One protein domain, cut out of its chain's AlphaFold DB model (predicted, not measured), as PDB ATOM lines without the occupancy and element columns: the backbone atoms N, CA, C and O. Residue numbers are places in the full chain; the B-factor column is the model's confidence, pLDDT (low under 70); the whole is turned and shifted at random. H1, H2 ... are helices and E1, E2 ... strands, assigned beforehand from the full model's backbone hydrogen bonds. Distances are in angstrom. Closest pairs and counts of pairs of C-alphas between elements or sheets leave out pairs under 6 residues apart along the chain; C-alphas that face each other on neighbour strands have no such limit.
ATOM      1  N   LYS A   2     110.048 129.982 147.780       87.19
ATOM      2  CA  LYS A   2     108.860 130.577 148.379       87.19
ATOM      3  C   LYS A   2     107.635 130.205 147.561       87.19
ATOM      4  O   LYS A   2     107.673 130.191 146.334       87.19
ATOM      5  N   ARG A   3     106.544 129.904 148.254       92.81
ATOM      6  CA  ARG A   3     105.256 129.601 147.630       92.81
ATOM      7  C   ARG A   3     104.178 130.443 148.267       92.81
ATOM      8  O   ARG A   3     104.140 130.589 149.488       92.81
ATOM      9  N   LEU A   4     103.304 130.985 147.440       94.88
ATOM     10  CA  LEU A   4     102.104 131.665 147.883       94.88
ATOM     11  C   LEU A   4     100.963 130.656 147.909       94.88
ATOM     12  O   LEU A   4     100.577 130.120 146.873       94.88
ATOM     13  N   GLU A   5     100.409 130.424 149.092       95.62
ATOM     14  CA  GLU A   5      99.149 129.705 149.228       95.62
ATOM     15  C   GLU A   5      97.999 130.706 149.196       95.62
ATOM     16  O   GLU A   5      98.040 131.706 149.914       95.62
ATOM     17  N   ILE A   6      96.974 130.436 148.391       95.81
ATOM     18  CA  ILE A   6      95.751 131.239 148.288       95.81
ATOM     19  C   ILE A   6      94.564 130.322 148.567       95.81
ATOM     20  O   ILE A   6      94.442 129.268 147.949       95.81
ATOM     21  N   SER A   7      93.697 130.720 149.492       96.38
ATOM     22  CA  SER A   7      92.429 130.033 149.778       96.38
ATOM     23  C   SER A   7      91.254 130.874 149.291       96.38
ATOM     24  O   SER A   7      91.376 132.099 149.191       96.38
ATOM     25  N   PHE A   8      90.115 130.234 149.035       96.00
ATOM     26  CA  PHE A   8      88.906 130.901 148.556       96.00
ATOM     27  C   PHE A   8      87.736 130.726 149.541       96.00
ATOM     28  O   PHE A   8      87.798 129.888 150.436       96.00
ATOM     29  N   PHE A   9      86.711 131.580 149.470       93.81
ATOM     30  CA  PHE A   9      85.520 131.498 150.336       93.81
ATOM     31  C   PHE A   9      84.449 130.542 149.801       93.81
ATOM     32  O   PHE A   9      83.607 130.071 150.559       93.81
ATOM     33  N   ASP A  10      84.433 130.321 148.491       91.00
ATOM     34  CA  ASP A  10      83.414 129.558 147.770       91.00
ATOM     35  C   ASP A  10      83.790 128.083 147.580       91.00
ATOM     36  O   ASP A  10      82.947 127.279 147.181       91.00
ATOM     37  N   THR A  11      85.041 127.720 147.875       89.38
ATOM     38  CA  THR A  11      85.578 126.365 147.741       89.38
ATOM     39  C   THR A  11      86.602 126.077 148.842       89.38
ATOM     40  O   THR A  11      87.292 126.983 149.301       89.38
ATOM     41  N   ASP A  12      86.771 124.802 149.207       89.75
ATOM     42  CA  ASP A  12      87.867 124.344 150.085       89.75
ATOM     43  C   ASP A  12      89.218 124.236 149.348       89.75
ATOM     44  O   ASP A  12      90.195 123.678 149.856       89.75
ATOM     45  N   GLU A  13      89.280 124.727 148.111       88.56
ATOM     46  CA  GLU A  13      90.471 124.643 147.289       88.56
ATOM     47  C   GLU A  13      91.555 125.615 147.754       88.56
ATOM     48  O   GLU A  13      91.294 126.741 148.188       88.56
ATOM     49  N   LYS A  14      92.803 125.173 147.592       91.69
ATOM     50  CA  LYS A  14      93.983 126.011 147.749       91.69
ATOM     51  C   LYS A  14      94.771 126.061 146.455       91.69
ATOM     52  O   LYS A  14      95.161 125.027 145.920       91.69
ATOM     53  N   VAL A  15      95.044 127.278 146.008       91.81
ATOM     54  CA  VAL A  15      96.014 127.566 144.954       91.81
ATOM     55  C   VAL A  15      97.401 127.659 145.556       91.81
ATOM     56  O   VAL A  15      97.579 128.273 146.609       91.81
ATOM     57  N   ILE A  16      98.380 127.086 144.861       92.50
ATOM     58  CA  ILE A  16      99.794 127.193 145.203       92.50
ATOM     59  C   ILE A  16     100.507 127.854 144.027       92.50
ATOM     60  O   ILE A  16     100.597 127.266 142.957       92.50
ATOM     61  N   VAL A  17     101.024 129.064 144.233       93.00
ATOM     62  CA  VAL A  17     101.815 129.794 143.233       93.00
ATOM     63  C   VAL A  17     103.285 129.735 143.643       93.00
ATOM     64  O   VAL A  17     103.638 130.183 144.737       93.00
ATOM     65  N   ASP A  18     104.141 129.160 142.799       90.69
ATOM     66  CA  ASP A  18     105.598 129.198 142.996       90.69
ATOM     67  C   ASP A  18     106.137 130.617 142.755       90.69
ATOM     68  O   ASP A  18     105.587 131.351 141.938       90.69
ATOM     69  N   GLU A  19     107.215 131.014 143.436       88.50
ATOM     70  CA  GLU A  19     107.837 132.339 143.260       88.50
ATOM     71  C   GLU A  19     108.309 132.628 141.826       88.50
ATOM     72  O   GLU A  19     108.477 133.790 141.461       88.50
ATOM     73  N   ASN A  20     108.497 131.593 141.003       88.56
ATOM     74  CA  ASN A  20     108.877 131.736 139.595       88.56
ATOM     75  C   ASN A  20     107.696 131.604 138.625       88.56
ATOM     76  O   ASN A  20     107.897 131.680 137.413       88.56
ATOM     77  N   ALA A  21     106.484 131.377 139.133       90.00
ATOM     78  CA  ALA A  21     105.323 131.144 138.293       90.00
ATOM     79  C   ALA A  21     104.867 132.426 137.587       90.00
ATOM     80  O   ALA A  21     104.920 133.534 138.134       90.00
ATOM     81  N   LEU A  22     104.337 132.257 136.377       90.94
ATOM     82  CA  LEU A  22     103.675 133.332 135.648       90.94
ATOM     83  C   LEU A  22     102.168 133.284 135.906       90.94
ATOM     84  O   LEU A  22     101.506 132.300 135.571       90.94
ATOM     85  N   VAL A  23     101.606 134.358 136.463       94.12
ATOM     86  CA  VAL A  23     100.160 134.477 136.673       94.12
ATOM     87  C   VAL A  23      99.565 135.355 135.583       94.12
ATOM     88  O   VAL A  23      99.993 136.489 135.369       94.12
ATOM     89  N   ILE A  24      98.549 134.845 134.894       94.19
ATOM     90  CA  ILE A  24      97.839 135.592 133.856       94.19
ATOM     91  C   ILE A  24      96.460 135.947 134.390       94.19
ATOM     92  O   ILE A  24      95.679 135.067 134.747       94.19
ATOM     93  N   ALA A  25      96.164 137.245 134.445       94.88
ATOM     94  CA  ALA A  25      94.907 137.782 134.934       94.88
ATOM     95  C   ALA A  25      94.106 138.475 133.826       94.88
ATOM     96  O   ALA A  25      94.646 139.130 132.938       94.88
ATOM     97  N   LEU A  26      92.790 138.354 133.912       93.75
ATOM     98  CA  LEU A  26      91.795 138.925 133.025       93.75
ATOM     99  C   LEU A  26      90.947 139.902 133.838       93.75
ATOM    100  O   LEU A  26      90.352 139.535 134.857       93.75
ATOM    101  N   ASP A  27      90.912 141.149 133.386       90.50
ATOM    102  CA  ASP A  27      90.073 142.200 133.958       90.50
ATOM    103  C   ASP A  27      88.639 142.085 133.414       90.50
ATOM    104  O   ASP A  27      88.409 141.582 132.313       90.50
ATOM    105  N   ASN A  28      87.663 142.599 134.161       83.81
ATOM    106  CA  ASN A  28      86.289 142.726 133.668       83.81
ATOM    107  C   ASN A  28      86.121 143.899 132.684       83.81
ATOM    108  O   ASN A  28      85.078 144.024 132.044       83.81
ATOM    109  N   LYS A  29      87.139 144.756 132.563       84.81
ATOM    110  CA  LYS A  29      87.180 145.857 131.600       84.81
ATOM    111  C   LYS A  29      87.689 145.398 130.238       84.81
ATOM    112  O   LYS A  29      88.644 144.627 130.129       84.81
ATOM    113  N   THR A  30      87.093 145.961 129.195       84.00
ATOM    114  CA  THR A  30      87.595 145.854 127.828       84.00
ATOM    115  C   THR A  30      88.613 146.954 127.534       84.00
ATOM    116  O   THR A  30      88.612 148.035 128.130       84.00
ATOM    117  N   THR A  31      89.526 146.650 126.626       83.69
ATOM    118  CA  THR A  31      90.425 147.609 125.984       83.69
ATOM    119  C   THR A  31      89.670 148.374 124.881       83.69
ATOM    120  O   THR A  31      88.561 147.974 124.519       83.69
ATOM    121  N   PRO A  32      90.193 149.512 124.377       87.06
ATOM    122  CA  PRO A  32      89.472 150.357 123.414       87.06
ATOM    123  C   PRO A  32      89.071 149.667 122.101       87.06
ATOM    124  O   PRO A  32      88.138 150.115 121.444       87.06
ATOM    125  N   ASP A  33      89.755 148.586 121.729       89.19
ATOM    126  CA  ASP A  33      89.450 147.740 120.567       89.19
ATOM    127  C   ASP A  33      88.380 146.661 120.860       89.19
ATOM    128  O   ASP A  33      88.038 145.867 119.986       89.19
ATOM    129  N   GLY A  34      87.829 146.640 122.077       85.00
ATOM    130  CA  GLY A  34      86.801 145.700 122.514       85.00
ATOM    131  C   GLY A  34      87.334 144.391 123.102       85.00
ATOM    132  O   GLY A  34      86.525 143.565 123.527       85.00
ATOM    133  N   LEU A  35      88.653 144.185 123.184       86.19
ATOM    134  CA  LEU A  35      89.227 142.951 123.730       86.19
ATOM    135  C   LEU A  35      89.253 142.958 125.260       86.19
ATOM    136  O   LEU A  35      89.460 143.999 125.887       86.19
ATOM    137  N   THR A  36      89.089 141.790 125.889       86.44
ATOM    138  CA  THR A  36      89.285 141.636 127.338       86.44
ATOM    139  C   THR A  36      90.706 142.032 127.710       86.44
ATOM    140  O   THR A  36      91.675 141.542 127.127       86.44
ATOM    141  N   ARG A  37      90.851 142.908 128.705       90.00
ATOM    142  CA  ARG A  37      92.175 143.317 129.164       90.00
ATOM    143  C   ARG A  37      92.869 142.149 129.870       90.00
ATOM    144  O   ARG A  37      92.432 141.715 130.933       90.00
ATOM    145  N   CYS A  38      93.979 141.702 129.292       90.75
ATOM    146  CA  CYS A  38      94.885 140.718 129.876       90.75
ATOM    147  C   CYS A  38      96.039 141.420 130.609       90.75
ATOM    148  O   CYS A  38      96.542 142.450 130.153       90.75
ATOM    149  N   ILE A  39      96.436 140.888 131.761       92.19
ATOM    150  CA  ILE A  39      97.475 141.431 132.634       92.19
ATOM    151  C   ILE A  39      98.402 140.285 133.026       92.19
ATOM    152  O   ILE A  39      97.964 139.293 133.604       92.19
ATOM    153  N   ILE A  40      99.689 140.443 132.733       92.88
ATOM    154  CA  ILE A  40     100.725 139.517 133.183       92.88
ATOM    155  C   ILE A  40     101.177 139.963 134.575       92.88
ATOM    156  O   ILE A  40     101.551 141.121 134.770       92.88
ATOM    157  N   LEU A  41     101.103 139.057 135.546       93.00
ATOM    158  CA  LEU A  41     101.467 139.287 136.937       93.00
ATOM    159  C   LEU A  41     102.609 138.344 137.324       93.00
ATOM    160  O   LEU A  41     102.474 137.122 137.279       93.00
ATOM    161  N   GLU A  42     103.730 138.925 137.730       89.62
ATOM    162  CA  GLU A  42     104.843 138.180 138.319       89.62
ATOM    163  C   GLU A  42     104.470 137.690 139.726       89.62
ATOM    164  O   GLU A  42     103.810 138.416 140.482       89.62
ATOM    165  N   ALA A  43     104.921 136.486 140.093       87.69
ATOM    166  CA  ALA A  43     104.754 135.897 141.424       87.69
ATOM    167  C   ALA A  43     105.697 136.516 142.476       87.69
ATOM    168  O   ALA A  43     106.421 135.832 143.195       87.69
ATOM    169  N   ASP A  44     105.662 137.845 142.583       87.88
ATOM    170  CA  ASP A  44     106.401 138.623 143.573       87.88
ATOM    171  C   ASP A  44     105.602 138.816 144.872       87.88
ATOM    172  O   ASP A  44     104.403 138.547 144.953       87.88
ATOM    173  N   GLY A  45     106.241 139.367 145.908       86.06
ATOM    174  CA  GLY A  45     105.578 139.644 147.190       86.06
ATOM    175  C   GLY A  45     104.346 140.560 147.093       86.06
ATOM    176  O   GLY A  45     103.527 140.573 148.011       86.06
ATOM    177  N   ASN A  46     104.181 141.293 145.985       90.25
ATOM    178  CA  ASN A  46     103.042 142.172 145.734       90.25
ATOM    179  C   ASN A  46     101.891 141.480 144.991       90.25
ATOM    180  O   ASN A  46     100.818 142.079 144.882       90.25
ATOM    181  N   LEU A  47     102.069 140.249 144.499       93.38
ATOM    182  CA  LEU A  47     101.043 139.504 143.769       93.38
ATOM    183  C   LEU A  47      99.684 139.482 144.496       93.38
ATOM    184  O   LEU A  47      98.690 139.835 143.857       93.38
ATOM    185  N   PRO A  48      99.588 139.187 145.813       93.19
ATOM    186  CA  PRO A  48      98.297 139.197 146.501       93.19
ATOM    187  C   PRO A  48      97.605 140.558 146.448       93.19
ATOM    188  O   PRO A  48      96.402 140.642 146.215       93.19
ATOM    189  N   LYS A  49      98.372 141.641 146.607       93.00
ATOM    190  CA  LYS A  49      97.837 143.001 146.524       93.00
ATOM    191  C   LYS A  49      97.295 143.281 145.123       93.00
ATOM    192  O   LYS A  49      96.161 143.729 145.008       93.00
ATOM    193  N   LYS A  50      98.055 142.949 144.072       94.00
ATOM    194  CA  LYS A  50      97.635 143.117 142.666       94.00
ATOM    195  C   LYS A  50      96.351 142.333 142.356       94.00
ATOM    196  O   LYS A  50      95.480 142.848 141.659       94.00
ATOM    197  N   LEU A  51      96.211 141.119 142.897       94.44
ATOM    198  CA  LEU A  51      95.008 140.294 142.735       94.44
ATOM    199  C   LEU A  51      93.785 140.885 143.454       94.44
ATOM    200  O   LEU A  51      92.672 140.771 142.946       94.44
ATOM    201  N   LEU A  52      93.982 141.527 144.606       93.19
ATOM    202  CA  LEU A  52      92.905 142.083 145.435       93.19
ATOM    203  C   LEU A  52      92.526 143.531 145.095       93.19
ATOM    204  O   LEU A  52      91.487 144.005 145.546       93.19
ATOM    205  N   GLU A  53      93.331 144.240 144.301       91.31
ATOM    206  CA  GLU A  53      93.047 145.622 143.885       91.31
ATOM    207  C   GLU A  53      91.719 145.759 143.134       91.31
ATOM    208  O   GLU A  53      91.069 146.806 143.198       91.31
ATOM    209  N   ARG A  54      91.322 144.719 142.395       89.06
ATOM    210  CA  ARG A  54      90.060 144.669 141.654       89.06
ATOM    211  C   ARG A  54      89.630 143.218 141.408       89.06
ATOM    212  O   ARG A  54      90.472 142.324 141.469       89.06
ATOM    213  N   PRO A  55      88.356 142.968 141.063       91.12
ATOM    214  CA  PRO A  55      87.917 141.646 140.634       91.12
ATOM    215  C   PRO A  55      88.623 141.223 139.339       91.12
ATOM    216  O   PRO A  55      88.454 141.859 138.300       91.12
ATOM    217  N   LEU A  56      89.396 140.143 139.407       94.94
ATOM    218  CA  LEU A  56      90.113 139.535 138.289       94.94
ATOM    219  C   LEU A  56      89.746 138.052 138.192       94.94
ATOM    220  O   LEU A  56      89.521 137.393 139.210       94.94
ATOM    221  N   MET A  57      89.731 137.514 136.976       94.94
ATOM    222  CA  MET A  57      89.893 136.073 136.766       94.94
ATOM    223  C   MET A  57      91.365 135.799 136.494       94.94
ATOM    224  O   MET A  57      91.970 136.559 135.754       94.94
ATOM    225  N   PHE A  58      91.965 134.760 137.057       94.75
ATOM    226  CA  PHE A  58      93.377 134.471 136.819       94.75
ATOM    227  C   PHE A  58      93.662 132.976 136.774       94.75
ATOM    228  O   PHE A  58      92.899 132.179 137.310       94.75
ATOM    229  N   TYR A  59      94.764 132.607 136.136       94.00
ATOM    230  CA  TYR A  59      95.298 131.250 136.135       94.00
ATOM    231  C   TYR A  59      96.820 131.287 136.262       94.00
ATOM    232  O   TYR A  59      97.459 132.308 135.981       94.00
ATOM    233  N   ILE A  60      97.390 130.172 136.701       93.31
ATOM    234  CA  ILE A  60      98.833 129.960 136.753       93.31
ATOM    235  C   ILE A  60      99.223 129.319 135.422       93.31
ATOM    236  O   ILE A  60      98.673 128.288 135.042       93.31
ATOM    237  N   ASN A  61     100.130 129.945 134.675       87.56
ATOM    238  CA  ASN A  61     100.502 129.490 133.333       87.56
ATOM    239  C   ASN A  61     101.127 128.085 133.328       87.56
ATOM    240  O   ASN A  61     101.007 127.357 132.347       87.56
ATOM    241  N   ASP A  62     101.776 127.714 134.430       81.75
ATOM    242  CA  ASP A  62     102.505 126.455 134.562       81.75
ATOM    243  C   ASP A  62     101.606 125.278 134.997       81.75
ATOM    244  O   ASP A  62     102.071 124.138 135.053       81.75
ATOM    245  N   ASP A  63     100.313 125.523 135.254       77.56
ATOM    246  CA  ASP A  63      99.326 124.486 135.580       77.56
ATOM    247  C   ASP A  63      98.962 123.674 134.321       77.56
ATOM    248  O   ASP A  63      97.974 123.918 133.624       77.56
ATOM    249  N   VAL A  64      99.787 122.674 134.017       67.69
ATOM    250  CA  VAL A  64      99.589 121.700 132.932       67.69
ATOM    251  C   VAL A  64      99.206 120.349 133.561       67.69
ATOM    252  O   VAL A  64      99.855 119.939 134.524       67.69
ATOM    253  N   PRO A  65      98.186 119.607 133.064       69.75
ATOM    254  CA  PRO A  65      97.522 119.741 131.760       69.75
ATOM    255  C   PRO A  65      96.162 120.458 131.748       69.75
ATOM    256  O   PRO A  65      95.609 120.652 130.667       69.75
ATOM    257  N   ILE A  66      95.592 120.821 132.900       76.50
ATOM    258  CA  ILE A  66      94.272 121.467 132.973       76.50
ATOM    259  C   ILE A  66      94.447 122.882 133.509       76.50
ATOM    260  O   ILE A  66      94.674 123.072 134.700       76.50
ATOM    261  N   LEU A  67      94.267 123.863 132.625       82.31
ATOM    262  CA  LEU A  67      94.237 125.271 133.000       82.31
ATOM    263  C   LEU A  67      93.015 125.535 133.879       82.31
ATOM    264  O   LEU A  67      91.870 125.356 133.447       82.31
ATOM    265  N   LYS A  68      93.261 125.974 135.112       90.06
ATOM    266  CA  LYS A  68      92.216 126.281 136.081       90.06
ATOM    267  C   LYS A  68      92.092 127.783 136.295       90.06
ATOM    268  O   LYS A  68      93.077 128.475 136.524       90.06
ATOM    269  N   LEU A  69      90.862 128.281 136.189       91.56
ATOM    270  CA  LEU A  69      90.545 129.697 136.356       91.56
ATOM    271  C   LEU A  69      90.037 129.970 137.768       91.56
ATOM    272  O   LEU A  69      89.048 129.390 138.214       91.56
ATOM    273  N   TYR A  70      90.677 130.927 138.421       93.56
ATOM    274  CA  TYR A  70      90.376 131.408 139.758       93.56
ATOM    275  C   TYR A  70      89.793 132.814 139.698       93.56
ATOM    276  O   TYR A  70      90.068 133.575 138.772       93.56
ATOM    277  N   ARG A  71      88.989 133.191 140.694       94.50
ATOM    278  CA  ARG A  71      88.433 134.546 140.818       94.50
ATOM    279  C   ARG A  71      89.021 135.227 142.038       94.50
ATOM    280  O   ARG A  71      88.813 134.775 143.161       94.50
ATOM    281  N   SER A  72      89.708 136.347 141.834       95.06
ATOM    282  CA  SER A  72      90.352 137.070 142.933       95.06
ATOM    283  C   SER A  72      89.350 137.619 143.950       95.06
ATOM    284  O   SER A  72      89.660 137.716 145.131       95.06
ATOM    285  N   ALA A  73      88.119 137.891 143.508       94.19
ATOM    286  CA  ALA A  73      87.023 138.338 144.362       94.19
ATOM    287  C   ALA A  73      86.632 137.329 145.458       94.19
ATOM    288  O   ALA A  73      86.000 137.724 146.434       94.19
ATOM    289  N   TYR A  74      86.992 136.050 145.304       95.25
ATOM    290  CA  TYR A  74      86.702 135.011 146.292       95.25
ATOM    291  C   TYR A  74      87.900 134.652 147.166       95.25
ATOM    292  O   TYR A  74      87.763 133.771 148.006       95.25
ATOM    293  N   ILE A  75      89.051 135.316 147.012       96.00
ATOM    294  CA  ILE A  75      90.221 135.068 147.862       96.00
ATOM    295  C   ILE A  75      89.864 135.374 149.318       96.00
ATOM    296  O   ILE A  75      89.484 136.496 149.652       96.00
ATOM    297  N   SER A  76      90.023 134.372 150.179       95.69
ATOM    298  CA  SER A  76      89.719 134.453 151.607       95.69
ATOM    299  C   SER A  76      90.936 134.720 152.465       95.69
ATOM    300  O   SER A  76      90.891 135.504 153.413       95.69
ATOM    301  N   SER A  77      92.049 134.092 152.116       96.00
ATOM    302  CA  SER A  77      93.328 134.313 152.766       96.00
ATOM    303  C   SER A  77      94.457 133.975 151.811       96.00
ATOM    304  O   SER A  77      94.280 133.231 150.842       96.00
ATOM    305  N   TYR A  78      95.625 134.537 152.093       95.62
ATOM    306  CA  TYR A  78      96.841 134.220 151.375       95.62
ATOM    307  C   TYR A  78      98.034 134.255 152.325       95.62
ATOM    308  O   TYR A  78      98.076 135.059 153.260       95.62
ATOM    309  N   GLN A  79      99.010 133.382 152.095       95.19
ATOM    310  CA  GLN A  79     100.213 133.316 152.914       95.19
ATOM    311  C   GLN A  79     101.419 132.893 152.082       95.19
ATOM    312  O   GLN A  79     101.398 131.863 151.413       95.19
ATOM    313  N   TRP A  80     102.499 133.666 152.189       92.94
ATOM    314  CA  TRP A  80     103.808 133.247 151.705       92.94
ATOM    315  C   TRP A  80     104.430 132.252 152.682       92.94
ATOM    316  O   TRP A  80     104.575 132.546 153.871       92.94
TER     317      TRP A  80
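AT A GLANCE: This is residues 2 to 80 of the 82 residues of an uncharacterized protein of Clostridiales bacterium 1_7_47FAA (UniProt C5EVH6). Two small three-stranded sheets and one short helix ring a common middle: the sheets come together at E2 and E5, and H1 sits in the gap between E4 and E6. The ring is only loosely closed, and the hairpin of E3 and E4 reaches to one end of the longest axis. The 79 printed residues, mostly strand in class, run E1 E2 E3 E4 H1 E5 E6; both sheets are antiparallel, ordered E2 E1 E6 and E4 E3 E5. The whole is compact, radius of gyration of the C-alphas 12.3 A, spanning 37 by 26 by 25 A.

HOW THE PARTS SIT: Start with E1, residues 3 to 8, whose hairpin partner is E2, residues 14 to 18; N 6 and O 15 are 2.9 A apart. On its other side find E6, residues 75 to 80, with N 7 and O 77 at 2.9 A. Next, E3, residues 22 to 30, bends by 56 degrees at residue 27 and forms a hairpin with E4, residues 36 to 42; N 25 and O 39 are 2.9 A apart. E5, residues 56 to 60, is the other neighbour of E3, with N 26 and O 57 at 2.7 A. The closest C-alphas of E2 and E5, Val 17 and Ile 60, are 7.1 A apart. H1, residues 47 to 52, is on the first sheet at a height of 9.5 A, along the strands; it only grazes the second. Its O i to N i+4 pairs are within hydrogen-bond range. E4, H1 and E5 make a split strand-helix-strand unit, same-way strands with E3 between them, its crossover right-handed.

IN THESE COORDINATES: Find C-alpha 3 at (105.256, 129.601, 147.630), where E1 begins; E3 spans 21.8 A and E4 19.4 A. E6 ends at C-alpha 80, (103.808, 133.247, 151.705).

THE WHOLE: The C-alphas of Lys 2 and Asp 33, farthest apart, are 38.0 A apart. The printed part has no cut. The link E5 to E6 is long; residues 64 to 65 are under pLDDT 70.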